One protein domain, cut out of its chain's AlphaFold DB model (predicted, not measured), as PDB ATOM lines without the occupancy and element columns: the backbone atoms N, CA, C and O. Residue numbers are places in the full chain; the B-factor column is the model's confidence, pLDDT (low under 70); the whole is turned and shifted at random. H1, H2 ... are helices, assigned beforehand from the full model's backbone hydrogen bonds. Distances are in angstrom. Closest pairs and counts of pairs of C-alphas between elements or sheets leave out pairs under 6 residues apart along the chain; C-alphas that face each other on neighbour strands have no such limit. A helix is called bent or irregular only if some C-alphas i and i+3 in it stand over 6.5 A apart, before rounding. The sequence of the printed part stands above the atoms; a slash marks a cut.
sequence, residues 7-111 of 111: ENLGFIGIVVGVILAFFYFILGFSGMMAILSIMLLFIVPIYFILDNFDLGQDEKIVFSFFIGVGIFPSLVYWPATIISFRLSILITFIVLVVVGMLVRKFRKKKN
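Overview. This is residues 7 to 111 of the 111 residues of an uncharacterized protein of Candidatus Woesearchaeota archaeon (UniProt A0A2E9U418). A flat, loose zigzag of helices: H1 folds back on itself into a V with arms H1a and H1b, and H2 crosses over H1b before making a second V with H3. The end of H1b reaches H3, while residues 7 to 15 of H1a stick out free. The printed part has 105 residues with three named helices in the order H1, H2, H3 and no named strand; its class is all helix. The whole is loose, with a radius of gyration of the C-alphas of 16.0 A, and spans 48 by 43 by 14 A.

Arrangement. H1, residues 7 to 50, was assigned as one helix by its hydrogen bonds but is bent, C-alphas 26 and 29 being 9.3 A apart; its arms are H1a, residues 7 to 26, and H1b, residues 29 to 50. The arms run opposite ways at a tilt of 36 degrees, only just steep, and touch through residues 20 to 24 and 30 to 36 alone, with the C-alphas of Tyr 24 and Met 32 closest at 4.9 A. H2, residues 57 to 80, touches H1b with its residues 60 to 69 alone, about perpendicular at 76 degrees; the closest C-alphas, of Phe 42 and Gly 68, are 4.6 A apart. H2 has a kink of 34 degrees near residue 67. H3, residues 85 to 110, touches H2 at a steep tilt of 47 degrees, opposite ways, closest at the C-alphas of Ala 80 and Ser 88, 5.3 A. Residues 49 to 50 of H1b alone touch H3, at a shallow tilt of 29 degrees, the same way, with the C-alphas of Ile 49 and Gly 100 closest at 5.5 A. H1a is apart from H2 and H3. The helix packing is mostly crossed, one of four touching pairs being at a shallow tilt. In H1a and H3 every O i to N i+4 pair is within hydrogen-bond range; in H1b 15 of 18 are, in H2 15 of 20.

Along the chain. H1a begins at C-alpha 7 (310.243, 266.254, 134.909) and is 29.5 A long; H1b is 30.5 A long. H2 measures 32.7 A and is neither bent nor irregular, but only just: C-alphas 69 and 72 are 6.3 A apart. H3 measures 37.8 A and ends at C-alpha 110 (294.662, 242.592, 155.337).

Size, cuts and confidence. The C-alphas farthest apart, of Phe 25 and Lys 110, are 50.3 A apart. The printed part has no cut; the link from H1 to H2 is short, that from H2 to H3 tight. The mean pLDDT of the printed part is 87.7; residue 7 and residues 107 to 111 are under 70.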
ATOM      1  N   GLU A   7     308.771 266.295 134.958       61.59
ATOM      2  CA  GLU A   7     310.243 266.254 134.909       61.59
ATOM      3  C   GLU A   7     310.789 264.835 134.671       61.59
ATOM      4  O   GLU A   7     311.707 264.639 133.874       61.59
ATOM      5  N   ASN A   8     310.165 263.817 135.271       73.19
ATOM      6  CA  ASN A   8     310.567 262.420 135.101       73.19
ATOM      7  C   ASN A   8     310.210 261.895 133.703       73.19
ATOM      8  O   ASN A   8     310.923 261.047 133.176       73.19
ATOM      9  N   LEU A   9     309.138 262.397 133.079       75.69
ATOM     10  CA  LEU A   9     308.758 262.007 131.715       75.69
ATOM     11  C   LEU A   9     309.788 262.475 130.682       75.69
ATOM     12  O   LEU A   9     310.131 261.705 129.785       75.69
ATOM     13  N   GLY A  10     310.311 263.695 130.832       78.81
ATOM     14  CA  GLY A  10     311.377 264.213 129.969       78.81
ATOM     15  C   GLY A  10     312.655 263.378 130.074       78.81
ATOM     16  O   GLY A  10     313.201 262.951 129.059       78.81
ATOM     17  N   PHE A  11     313.080 263.065 131.303       79.50
ATOM     18  CA  PHE A  11     314.247 262.216 131.542       79.50
ATOM     19  C   PHE A  11     314.070 260.800 130.970       79.50
ATOM     20  O   PHE A  11     314.944 260.314 130.253       79.50
ATOM     21  N   ILE A  12     312.915 260.163 131.202       80.81
ATOM     22  CA  ILE A  12     312.595 258.842 130.633       80.81
ATOM     23  C   ILE A  12     312.624 258.894 129.102       80.81
ATOM     24  O   ILE A  12     313.197 258.005 128.477       80.81
ATOM     25  N   GLY A  13     312.052 259.938 128.495       85.50
ATOM     26  CA  GLY A  13     312.056 260.121 127.045       85.50
ATOM     27  C   GLY A  13     313.468 260.199 126.461       85.50
ATOM     28  O   GLY A  13     313.754 259.534 125.467       85.50
ATOM     29  N   ILE A  14     314.370 260.941 127.112       89.19
ATOM     30  CA  ILE A  14     315.779 261.035 126.702       89.19
ATOM     31  C   ILE A  14     316.467 259.674 126.820       89.19
ATOM     32  O   ILE A  14     317.110 259.235 125.869       89.19
ATOM     33  N   VAL A  15     316.303 258.975 127.948       87.31
ATOM     34  CA  VAL A  15     316.907 257.650 128.163       87.31
ATOM     35  C   VAL A  15     316.423 256.648 127.113       87.31
ATOM     36  O   VAL A  15     317.240 255.964 126.496       87.31
ATOM     37  N   VAL A  16     315.114 256.597 126.852       89.25
ATOM     38  CA  VAL A  16     314.535 255.746 125.799       89.25
ATOM     39  C   VAL A  16     315.110 256.122 124.434       89.25
ATOM     40  O   VAL A  16     315.528 255.236 123.693       89.25
ATOM     41  N   GLY A  17     315.191 257.416 124.113       93.31
ATOM     42  CA  GLY A  17     315.760 257.897 122.854       93.31
ATOM     43  C   GLY A  17     317.215 257.467 122.651       93.31
ATOM     44  O   GLY A  17     317.561 256.970 121.580       93.31
ATOM     45  N   VAL A  18     318.051 257.581 123.689       95.38
ATOM     46  CA  VAL A  18     319.456 257.140 123.655       95.38
ATOM     47  C   VAL A  18     319.556 255.629 123.451       95.38
ATOM     48  O   VAL A  18     320.349 255.181 122.624       95.38
ATOM     49  N   ILE A  19     318.734 254.838 124.146       93.25
ATOM     50  CA  ILE A  19     318.698 253.378 123.981       93.25
ATOM     51  C   ILE A  19     318.290 253.010 122.548       93.25
ATOM     52  O   ILE A  19     318.961 252.199 121.908       93.25
ATOM     53  N   LEU A  20     317.227 253.620 122.017       95.31
ATOM     54  CA  LEU A  20     316.767 253.365 120.650       95.31
ATOM     55  C   LEU A  20     317.836 253.726 119.617       95.31
ATOM     56  O   LEU A  20     318.101 252.926 118.721       95.31
ATOM     57  N   ALA A  21     318.484 254.885 119.768       96.62
ATOM     58  CA  ALA A  21     319.574 255.306 118.895       96.62
ATOM     59  C   ALA A  21     320.756 254.327 118.963       96.62
ATOM     60  O   ALA A  21     321.250 253.891 117.927       96.62
ATOM     61  N   PHE A  22     321.171 253.920 120.165       96.94
ATOM     62  CA  PHE A  22     322.253 252.955 120.363       96.94
ATOM     63  C   PHE A  22     321.983 251.623 119.647       96.94
ATOM     64  O   PHE A  22     322.819 251.148 118.874       96.94
ATOM     65  N   PHE A  23     320.794 251.044 119.837       96.00
ATOM     66  CA  PHE A  23     320.420 249.796 119.169       96.00
ATOM     67  C   PHE A  23     320.235 249.963 117.658       96.00
ATOM     68  O   PHE A  23     320.551 249.036 116.910       96.00
ATOM     69  N   TYR A  24     319.788 251.135 117.198       96.81
ATOM     70  CA  TYR A  24     319.753 251.464 115.776       96.81
ATOM     71  C   TYR A  24     321.156 251.493 115.160       96.81
ATOM     72  O   TYR A  24     321.364 250.928 114.090       96.81
ATOM     73  N   PHE A  25     322.137 252.098 115.829       97.56
ATOM     74  CA  PHE A  25     323.498 252.185 115.295       97.56
ATOM     75  C   PHE A  25     324.197 250.826 115.203       97.56
ATOM     76  O   PHE A  25     324.932 250.592 114.248       97.56
ATOM     77  N   ILE A  26     323.973 249.930 116.167       97.25
ATOM     78  CA  ILE A  26     324.668 248.632 116.208       97.25
ATOM     79  C   ILE A  26     323.970 247.580 115.342       97.25
ATOM     80  O   ILE A  26     324.632 246.802 114.659       97.25
ATOM     81  N   LEU A  27     322.638 247.526 115.389       95.94
ATOM     82  CA  LEU A  27     321.842 246.442 114.799       95.94
ATOM     83  C   LEU A  27     320.874 246.933 113.711       95.94
ATOM     84  O   LEU A  27     320.092 246.149 113.172       95.94
ATOM     85  N   GLY A  28     320.899 248.223 113.381       96.56
ATOM     86  CA  GLY A  28     319.986 248.833 112.425       96.56
ATOM     87  C   GLY A  28     318.553 248.940 112.948       96.56
ATOM     88  O   GLY A  28     318.251 248.829 114.139       96.56
ATOM     89  N   PHE A  29     317.625 249.122 112.010       95.19
ATOM     90  CA  PHE A  29     316.201 249.266 112.311       95.19
ATOM     91  C   PHE A  29     315.614 248.055 113.058       95.19
ATOM     92  O   PHE A  29     314.731 248.222 113.900       95.19
ATOM     93  N   SER A  30     316.122 246.842 112.806       95.06
ATOM     94  CA  SER A  30     315.637 245.632 113.482       95.06
ATOM     95  C   SER A  30     315.942 245.652 114.981       95.06
ATOM     96  O   SER A  30     315.054 245.349 115.775       95.06
ATOM     97  N   GLY A  31     317.145 246.076 115.385       93.81
ATOM     98  CA  GLY A  31     317.519 246.190 116.794       93.81
ATOM     99  C   GLY A  31     316.696 247.236 117.532       93.81
ATOM    100  O   GLY A  31     316.207 246.971 118.631       93.81
ATOM    101  N   MET A  32     316.472 248.389 116.899       96.12
ATOM    102  CA  MET A  32     315.603 249.435 117.438       96.12
ATOM    103  C   MET A  32     314.172 248.921 117.667       96.12
ATOM    104  O   MET A  32     313.606 249.106 118.744       96.12
ATOM    105  N   MET A  33     313.588 248.232 116.684       95.50
ATOM    106  CA  MET A  33     312.239 247.673 116.811       95.50
ATOM    107  C   MET A  33     312.173 246.533 117.832       95.50
ATOM    108  O   MET A  33     311.171 246.404 118.537       95.50
ATOM    109  N   ALA A  34     313.233 245.730 117.950       92.44
ATOM    110  CA  ALA A  34     313.319 244.662 118.935       92.44
ATOM    111  C   ALA A  34     313.325 245.220 120.363       92.44
ATOM    112  O   ALA A  34     312.505 244.796 121.178       92.44
ATOM    113  N   ILE A  35     314.176 246.211 120.660       93.69
ATOM    114  CA  ILE A  35     314.223 246.800 122.005       93.69
ATOM    115  C   ILE A  35     312.935 247.562 122.330       93.69
ATOM    116  O   ILE A  35     312.408 247.410 123.431       93.69
ATOM    117  N   LEU A  36     312.356 248.287 121.365       93.62
ATOM    118  CA  LEU A  36     311.060 248.950 121.538       93.62
ATOM    119  C   LEU A  36     309.966 247.930 121.896       93.62
ATOM    120  O   LEU A  36     309.192 248.137 122.831       93.62
ATOM    121  N   SER A  37     309.939 246.802 121.185       90.56
ATOM    122  CA  SER A  37     308.989 245.714 121.437       90.56
ATOM    123  C   SER A  37     309.205 245.083 122.812       90.56
ATOM    124  O   SER A  37     308.235 244.822 123.518       90.56
ATOM    125  N   ILE A  38     310.461 244.892 123.232       90.12
ATOM    126  CA  ILE A  38     310.793 244.406 124.579       90.12
ATOM    127  C   ILE A  38     310.249 245.365 125.646       90.12
ATOM    128  O   ILE A  38     309.563 244.939 126.579       90.12
ATOM    129  N   MET A  39     310.498 246.667 125.495       90.38
ATOM    130  CA  MET A  39     310.031 247.674 126.448       90.38
ATOM    131  C   MET A  39     308.500 247.691 126.541       90.38
ATOM    132  O   MET A  39     307.950 247.633 127.641       90.38
ATOM    133  N   LEU A  40     307.806 247.710 125.401       89.38
ATOM    134  CA  LEU A  40     306.346 247.817 125.359       89.38
ATOM    135  C   LEU A  40     305.621 246.535 125.776       89.38
ATOM    136  O   LEU A  40     304.581 246.620 126.425       89.38
ATOM    137  N   LEU A  41     306.132 245.362 125.403       86.25
ATOM    138  CA  LEU A  41     305.421 244.094 125.599       86.25
ATOM    139  C   LEU A  41     305.834 243.353 126.870       86.25
ATOM    140  O   LEU A  41     305.045 242.566 127.385       86.25
ATOM    141  N   PHE A  42     307.038 243.599 127.391       85.62
ATOM    142  CA  PHE A  42     307.544 242.878 128.559       85.62
ATOM    143  C   PHE A  42     307.730 243.795 129.765       85.62
ATOM    144  O   PHE A  42     307.296 243.446 130.858       85.62
ATOM    145  N   ILE A  43     308.308 244.987 129.593       89.38
ATOM    146  CA  ILE A  43     308.590 245.874 130.735       89.38
ATOM    147  C   ILE A  43     307.323 246.602 131.189       89.38
ATOM    148  O   ILE A  43     306.964 246.541 132.363       89.38
ATOM    149  N   VAL A  44     306.618 247.268 130.273       88.38
ATOM    150  CA  VAL A  44     305.446 248.097 130.607       88.38
ATOM    151  C   VAL A  44     304.315 247.302 131.285       88.38
ATOM    152  O   VAL A  44     303.830 247.748 132.328       88.38
ATOM    153  N   PRO A  45     303.893 246.119 130.792       87.38
ATOM    154  CA  PRO A  45     302.818 245.367 131.436       87.38
ATOM    155  C   PRO A  45     303.196 244.917 132.846       87.38
ATOM    156  O   PRO A  45     302.375 244.972 133.761       87.38
ATOM    157  N   ILE A  46     304.455 244.526 133.049       90.25
ATOM    158  CA  ILE A  46     304.946 244.102 134.358       90.25
ATOM    159  C   ILE A  46     305.066 245.285 135.307       90.25
ATOM    160  O   ILE A  46     304.688 245.155 136.467       90.25
ATOM    161  N   TYR A  47     305.478 246.452 134.820       89.19
ATOM    162  CA  TYR A  47     305.455 247.683 135.604       89.19
ATOM    163  C   TYR A  47     304.056 247.974 136.151       89.19
ATOM    164  O   TYR A  47     303.899 248.293 137.331       89.19
ATOM    165  N   PHE A  48     303.017 247.772 135.337       86.31
ATOM    166  CA  PHE A  48     301.636 247.906 135.800       86.31
ATOM    167  C   PHE A  48     301.215 246.819 136.793       86.31
ATOM    168  O   PHE A  48     300.465 247.108 137.728       86.31
ATOM    169  N   ILE A  49     301.705 245.587 136.647       86.56
ATOM    170  CA  ILE A  49     301.495 244.534 137.650       86.56
ATOM    171  C   ILE A  49     302.151 244.934 138.981       86.56
ATOM    172  O   ILE A  49     301.514 244.814 140.034       86.56
ATOM    173  N   LEU A  50     303.378 245.459 138.933       87.00
ATOM    174  CA  LEU A  50     304.143 245.909 140.095       87.00
ATOM    175  C   LEU A  50     303.555 247.158 140.765       87.00
ATOM    176  O   LEU A  50     303.826 247.397 141.940       87.00
ATOM    177  N   ASP A  51     302.687 247.915 140.091       84.56
ATOM    178  CA  ASP A  51     301.964 249.032 140.714       84.56
ATOM    179  C   ASP A  51     300.998 248.580 141.826       84.56
ATOM    180  O   ASP A  51     300.597 249.372 142.676       84.56
ATOM    181  N   ASN A  52     300.660 247.287 141.874       81.19
ATOM    182  CA  ASN A  52     299.899 246.701 142.981       81.19
ATOM    183  C   ASN A  52     300.747 246.464 144.247       81.19
ATOM    184  O   ASN A  52     300.204 246.125 145.305       81.19
ATOM    185  N   PHE A  53     302.063 246.636 144.145       81.62
ATOM    186  CA  PHE A  53     303.025 246.497 145.228       81.62
ATOM    187  C   PHE A  53     303.461 247.884 145.712       81.62
ATOM    188  O   PHE A  53     303.395 248.877 144.988       81.62
ATOM    189  N   ASP A  54     303.884 247.958 146.971       84.50
ATOM    190  CA  ASP A  54     304.317 249.211 147.604       84.50
ATOM    191  C   ASP A  54     305.818 249.374 147.397       84.50
ATOM    192  O   ASP A  54     306.610 249.281 148.325       84.50
ATOM    193  N   LEU A  55     306.176 249.460 146.119       85.81
ATOM    194  CA  LEU A  55     307.540 249.622 145.639       85.81
ATOM    195  C   LEU A  55     307.757 251.073 145.211       85.81
ATOM    196  O   LEU A  55     306.842 251.718 144.670       85.81
ATOM    197  N   GLY A  56     308.979 251.563 145.402       86.00
ATOM    198  CA  GLY A  56     309.416 252.844 144.856       86.00
ATOM    199  C   GLY A  56     309.353 252.863 143.324       86.00
ATOM    200  O   GLY A  56     309.321 251.819 142.672       86.00
ATOM    201  N   GLN A  57     309.330 254.054 142.718       82.50
ATOM    202  CA  GLN A  57     309.271 254.177 141.255       82.50
ATOM    203  C   GLN A  57     310.496 253.531 140.586       82.50
ATOM    204  O   GLN A  57     310.340 252.777 139.626       82.50
ATOM    205  N   ASP A  58     311.687 253.768 141.132       82.88
ATOM    206  CA  ASP A  58     312.942 253.237 140.592       82.88
ATOM    207  C   ASP A  58     313.010 251.710 140.738       82.88
ATOM    208  O   ASP A  58     313.330 251.002 139.783       82.88
ATOM    209  N   GLU A  59     312.594 251.186 141.895       84.69
ATOM    210  CA  GLU A  59     312.483 249.744 142.142       84.69
ATOM    211  C   GLU A  59     311.531 249.082 141.146       84.69
ATOM    212  O   GLU A  59     311.863 248.049 140.564       84.69
ATOM    213  N   LYS A  60     310.363 249.689 140.890       89.12
ATOM    214  CA  LYS A  60     309.411 249.169 139.902       89.12
ATOM    215  C   LYS A  60     310.036 249.085 138.518       89.12
ATOM    216  O   LYS A  60     309.840 248.074 137.851       89.12
ATOM    217  N   ILE A  61     310.777 250.099 138.072       85.62
ATOM    218  CA  ILE A  61     311.429 250.084 136.752       85.62
ATOM    219  C   ILE A  61     312.436 248.931 136.672       85.62
ATOM    220  O   ILE A  61     312.368 248.117 135.746       85.62
ATOM    221  N   VAL A  62     313.315 248.820 137.670       88.12
ATOM    222  CA  VAL A  62     314.358 247.786 137.721       88.12
ATOM    223  C   VAL A  62     313.744 246.384 137.772       88.12
ATOM    224  O   VAL A  62     314.086 245.527 136.955       88.12
ATOM    225  N   PHE A  63     312.781 246.143 138.663       91.00
ATOM    226  CA  PHE A  63     312.121 244.842 138.762       91.00
ATOM    227  C   PHE A  63     311.312 244.503 137.511       91.00
ATOM    228  O   PHE A  63     311.304 243.348 137.096       91.00
ATOM    229  N   SER A  64     310.681 245.482 136.862       91.25
ATOM    230  CA  SER A  64     309.947 245.236 135.613       91.25
ATOM    231  C   SER A  64     310.862 244.755 134.498       91.25
ATOM    232  O   SER A  64     310.496 243.847 133.753       91.25
ATOM    233  N   PHE A  65     312.066 245.323 134.409       89.56
ATOM    234  CA  PHE A  65     313.086 244.862 133.477       89.56
ATOM    235  C   PHE A  65     313.532 243.428 133.792       89.56
ATOM    236  O   PHE A  65     313.465 242.564 132.919       89.56
ATOM    237  N   PHE A  66     313.925 243.140 135.038       91.69
ATOM    238  CA  PHE A  66     314.398 241.803 135.413       91.69
ATOM    239  C   PHE A  66     313.324 240.727 135.268       91.69
ATOM    240  O   PHE A  66     313.599 239.637 134.761       91.69
ATOM    241  N   ILE A  67     312.088 241.021 135.674       91.69
ATOM    242  CA  ILE A  67     310.991 240.070 135.532       91.69
ATOM    243  C   ILE A  67     310.631 239.920 134.048       91.69
ATOM    244  O   ILE A  67     310.479 238.794 133.593       91.69
ATOM    245  N   GLY A  68     310.536 241.003 133.274       90.62
ATOM    246  CA  GLY A  68     310.104 240.946 131.872       90.62
ATOM    247  C   GLY A  68     311.115 240.360 130.906       90.62
ATOM    248  O   GLY A  68     310.737 239.620 130.004       90.62
ATOM    249  N   VAL A  69     312.394 240.665 131.093       89.31
ATOM    250  CA  VAL A  69     313.459 240.239 130.178       89.31
ATOM    251  C   VAL A  69     314.185 238.997 130.697       89.31
ATOM    252  O   VAL A  69     314.667 238.202 129.899       89.31
ATOM    253  N   GLY A  70     314.241 238.788 132.015       88.88
ATOM    254  CA  GLY A  70     314.926 237.640 132.622       88.88
ATOM    255  C   GLY A  70     313.984 236.506 133.024       88.88
ATOM    256  O   GLY A  70     314.073 235.385 132.514       88.88
ATOM    257  N   ILE A  71     313.069 236.783 133.954       91.06
ATOM    258  CA  ILE A  71     312.228 235.737 134.562       91.06
ATOM    259  C   ILE A  71     311.158 235.247 133.581       91.06
ATOM    260  O   ILE A  71     310.944 234.044 133.455       91.06
ATOM    261  N   PHE A  72     310.503 236.153 132.858       91.56
ATOM    262  CA  PHE A  72     309.395 235.827 131.967       91.56
ATOM    263  C   PHE A  72     309.801 234.834 130.869       91.56
ATOM    264  O   PHE A  72     309.133 233.805 130.761       91.56
ATOM    265  N   PRO A  73     310.899 235.028 130.107       90.38
ATOM    266  CA  PRO A  73     311.323 234.034 129.118       90.38
ATOM    267  C   PRO A  73     311.636 232.672 129.742       90.38
ATOM    268  O   PRO A  73     311.292 231.641 129.168       90.38
ATOM    269  N   SER A  74     312.213 232.663 130.947       91.44
ATOM    270  CA  SER A  74     312.504 231.433 131.693       91.44
ATOM    271  C   SER A  74     311.220 230.675 132.063       91.44
ATOM    272  O   SER A  74     311.148 229.456 131.905       91.44
ATOM    273  N   LEU A  75     310.176 231.400 132.483       91.81
ATOM    274  CA  LEU A  75     308.852 230.840 132.768       91.81
ATOM    275  C   LEU A  75     308.110 230.380 131.510       91.81
ATOM    276  O   LEU A  75     307.311 229.454 131.589       91.81
ATOM    277  N   VAL A  76     308.334 231.018 130.361       93.56
ATOM    278  CA  VAL A  76     307.770 230.590 129.070       93.56
ATOM    279  C   VAL A  76     308.450 229.323 128.557       93.56
ATOM    280  O   VAL A  76     307.782 228.459 127.996       93.56
ATOM    281  N   TYR A  77     309.764 229.197 128.748       93.62
ATOM    282  CA  TYR A  77     310.552 228.095 128.200       93.62
ATOM    283  C   TYR A  77     310.087 226.720 128.696       93.62
ATOM    284  O   TYR A  77     309.967 225.791 127.904       93.62
ATOM    285  N   TRP A  78     309.772 226.599 129.986       92.25
ATOM    286  CA  TRP A  78     309.323 225.342 130.592       92.25
ATOM    287  C   TRP A  78     308.064 224.754 129.934       92.25
ATOM    288  O   TRP A  78     308.150 223.658 129.382       92.25
ATOM    289  N   PRO A  79     306.906 225.442 129.923       91.38
ATOM    290  CA  PRO A  79     305.713 224.939 129.247       91.38
ATOM    291  C   PRO A  79     305.923 224.792 127.734       91.38
ATOM    292  O   PRO A  79     305.351 223.882 127.135       91.38
ATOM    293  N   ALA A  80     306.802 225.593 127.118       94.12
ATOM    294  CA  ALA A  80     307.106 225.489 125.691       94.12
ATOM    295  C   ALA A  80     307.806 224.182 125.286       94.12
ATOM    296  O   ALA A  80     307.877 223.879 124.097       94.12
ATOM    297  N   THR A  81     308.289 223.390 126.248       93.56
ATOM    298  CA  THR A  81     308.773 222.026 125.977       93.56
ATOM    299  C   THR A  81     307.643 221.042 125.654       93.56
ATOM    300  O   THR A  81     307.895 220.015 125.032       93.56
ATOM    301  N   ILE A  82     306.400 221.354 126.045       95.31
ATOM    302  CA  ILE A  82     305.227 220.474 125.902       95.31
ATOM    303  C   ILE A  82     304.232 221.039 124.878       95.31
ATOM    304  O   ILE A  82     303.587 220.289 124.147       95.31
ATOM    305  N   ILE A  83     304.090 222.364 124.816       95.25
ATOM    306  CA  ILE A  83     303.125 223.063 123.954       95.25
ATOM    307  C   ILE A  83     303.826 224.073 123.036       95.25
ATOM    308  O   ILE A  83     304.992 224.402 123.222       95.25
ATOM    309  N   SER A  84     303.110 224.625 122.049       95.94
ATOM    310  CA  SER A  84     303.710 225.630 121.159       95.94
ATOM    311  C   SER A  84     304.233 226.848 121.937       95.94
ATOM    312  O   SER A  84     303.612 227.317 122.898       95.94
ATOM    313  N   PHE A  85     305.351 227.415 121.477       90.50
ATOM    314  CA  PHE A  85     305.980 228.577 122.113       90.50
ATOM    315  C   PHE A  85     305.019 229.775 122.215       90.50
ATOM    316  O   PHE A  85     304.965 230.458 123.232       90.50
ATOM    317  N   ARG A  86     304.179 229.982 121.189       92.94
ATOM    318  CA  ARG A  86     303.166 231.052 121.163       92.94
ATOM    319  C   ARG A  86     302.109 230.877 122.258       92.94
ATOM    320  O   ARG A  86     301.779 231.841 122.943       92.94
ATOM    321  N   LEU A  87     301.608 229.653 122.447       93.50
ATOM    322  CA  LEU A  87     300.662 229.332 123.524       93.50
ATOM    323  C   LEU A  87     301.317 229.461 124.904       93.50
ATOM    324  O   LEU A  87     300.682 229.954 125.831       93.50
ATOM    325  N   SER A  88     302.592 229.096 125.026       94.00
ATOM    326  CA  SER A  88     303.347 229.230 126.279       94.00
ATOM    327  C   SER A  88     303.483 230.680 126.725       94.00
ATOM    328  O   SER A  88     303.222 230.981 127.885       94.00
ATOM    329  N   ILE A  89     303.813 231.592 125.800       91.12
ATOM    330  CA  ILE A  89     303.852 233.037 126.081       91.12
ATOM    331  C   ILE A  89     302.504 233.506 126.630       91.12
ATOM    332  O   ILE A  89     302.460 234.179 127.660       91.12
ATOM    333  N   LEU A  90     301.408 233.133 125.961       91.88
ATOM    334  CA  LEU A  90     300.062 233.542 126.355       91.88
ATOM    335  C   LEU A  90     299.702 233.027 127.755       91.88
ATOM    336  O   LEU A  90     299.222 233.795 128.587       91.88
ATOM    337  N   ILE A  91     299.958 231.748 128.029       92.75
ATOM    338  CA  ILE A  91     299.653 231.127 129.324       92.75
ATOM    339  C   ILE A  91     300.475 231.781 130.435       92.75
ATOM    340  O   ILE A  91     299.901 232.201 131.439       92.75
ATOM    341  N   THR A  92     301.788 231.937 130.253       92.19
ATOM    342  CA  THR A  92     302.657 232.579 131.249       92.19
ATOM    343  C   THR A  92     302.236 234.024 131.516       92.19
ATOM    344  O   THR A  92     302.203 234.454 132.670       92.19
ATOM    345  N   PHE A  93     301.845 234.762 130.474       89.31
ATOM    346  CA  PHE A  93     301.315 236.115 130.626       89.31
ATOM    347  C   PHE A  93     300.024 236.142 131.453       89.31
ATOM    348  O   PHE A  93     299.932 236.904 132.417       89.31
ATOM    349  N   ILE A  94     299.053 235.276 131.140       91.50
ATOM    350  CA  ILE A  94     297.796 235.168 131.899       91.50
ATOM    351  C   ILE A  94     298.079 234.828 133.367       91.50
ATOM    352  O   ILE A  94     297.525 235.470 134.259       91.50
ATOM    353  N   VAL A  95     298.967 233.866 133.630       91.00
ATOM    354  CA  VAL A  95     299.340 233.464 134.993       91.00
ATOM    355  C   VAL A  95     299.916 234.646 135.774       91.00
ATOM    356  O   VAL A  95     299.472 234.902 136.893       91.00
ATOM    357  N   LEU A  96     300.841 235.417 135.193       87.81
ATOM    358  CA  LEU A  96     301.431 236.580 135.865       87.81
ATOM    359  C   LEU A  96     300.409 237.680 136.164       87.81
ATOM    360  O   LEU A  96     300.424 238.246 137.260       87.81
ATOM    361  N   VAL A  97     299.494 237.957 135.231       86.81
ATOM    362  CA  VAL A  97     298.407 238.922 135.451       86.81
ATOM    363  C   VAL A  97     297.500 238.458 136.595       86.81
ATOM    364  O   VAL A  97     297.211 239.238 137.507       86.81
ATOM    365  N   VAL A  98     297.091 237.185 136.593       89.25
ATOM    366  CA  VAL A  98     296.242 236.605 137.645       89.25
ATOM    367  C   VAL A  98     296.943 236.653 139.002       89.25
ATOM    368  O   VAL A  98     296.331 237.083 139.981       89.25
ATOM    369  N   VAL A  99     298.223 236.286 139.076       87.31
ATOM    370  CA  VAL A  99     299.021 236.371 140.311       87.31
ATOM    371  C   VAL A  99     299.070 237.812 140.820       87.31
ATOM    372  O   VAL A  99     298.762 238.055 141.988       87.31
ATOM    373  N   GLY A 100     299.362 238.781 139.948       83.38
ATOM    374  CA  GLY A 100     299.356 240.202 140.299       83.38
ATOM    375  C   GLY A 100     298.016 240.676 140.871       83.38
ATOM    376  O   GLY A 100     297.966 241.357 141.901       83.38
ATOM    377  N   MET A 101     296.909 240.262 140.249       84.31
ATOM    378  CA  MET A 101     295.556 240.568 140.723       84.31
ATOM    379  C   MET A 101     295.235 239.909 142.070       84.31
ATOM    380  O   MET A 101     294.644 240.553 142.945       84.31
ATOM    381  N   LEU A 102     295.610 238.642 142.257       86.06
ATOM    382  CA  LEU A 102     295.379 237.911 143.503       86.06
ATOM    383  C   LEU A 102     296.144 238.550 144.660       86.06
ATOM    384  O   LEU A 102     295.541 238.816 145.702       86.06
ATOM    385  N   VAL A 103     297.422 238.885 144.465       83.06
ATOM    386  CA  VAL A 103     298.237 239.572 145.480       83.06
ATOM    387  C   VAL A 103     297.575 240.881 145.911       83.06
ATOM    388  O   VAL A 103     297.424 241.135 147.110       83.06
ATOM    389  N   ARG A 104     297.073 241.675 144.954       78.88
ATOM    390  CA  ARG A 104     296.318 242.900 145.253       78.88
ATOM    391  C   ARG A 104     295.092 242.625 146.127       78.88
ATOM    392  O   ARG A 104     294.831 243.370 147.075       78.88
ATOM    393  N   LYS A 105     294.325 241.575 145.811       79.62
ATOM    394  CA  LYS A 105     293.098 241.206 146.535       79.62
ATOM    395  C   LYS A 105     293.394 240.765 147.971       79.62
ATOM    396  O   LYS A 105     292.703 241.209 148.884       79.62
ATOM    397  N   PHE A 106     294.426 239.949 148.186       80.31
ATOM    398  CA  PHE A 106     294.824 239.517 149.532       80.31
ATOM    399  C   PHE A 106     295.368 240.669 150.376       80.31
ATOM    400  O   PHE A 106     295.068 240.749 151.566       80.31
ATOM    401  N   ARG A 107     296.093 241.608 149.762       69.94
ATOM    402  CA  ARG A 107     296.624 242.779 150.464       69.94
ATOM    403  C   ARG A 107     295.528 243.756 150.899       69.94
ATOM    404  O   ARG A 107     295.547 244.210 152.034       69.94
ATOM    405  N   LYS A 108     294.525 244.002 150.045       62.06
ATOM    406  CA  LYS A 108     293.338 244.811 150.388       62.06
ATOM    407  C   LYS A 108     292.439 244.203 151.467       62.06
ATOM    408  O   LYS A 108     291.604 244.914 151.994       62.06
ATOM    409  N   LYS A 109     292.540 242.897 151.726       59.47
ATOM    410  CA  LYS A 109     291.779 242.226 152.790       59.47
ATOM    411  C   LYS A 109     292.497 242.290 154.145       59.47
ATOM    412  O   LYS A 109     291.878 242.025 155.168       59.47
ATOM    413  N   LYS A 110     293.809 242.563 154.141       50.72
ATOM    414  CA  LYS A 110     294.662 242.592 155.337       50.72
ATOM    415  C   LYS A 110     294.841 244.006 155.915       50.72
ATOM    416  O   LYS A 110     295.180 244.114 157.088       50.72
ATOM    417  N   ASN A 111     294.605 245.040 155.106       46.06
ATOM    418  CA  ASN A 111     294.450 246.437 155.527       46.06
ATOM    419  C   ASN A 111     292.968 246.799 155.588       46.06
ATOM    420  O   ASN A 111     292.637 247.714 156.367       46.06
TER     421      ASN A 111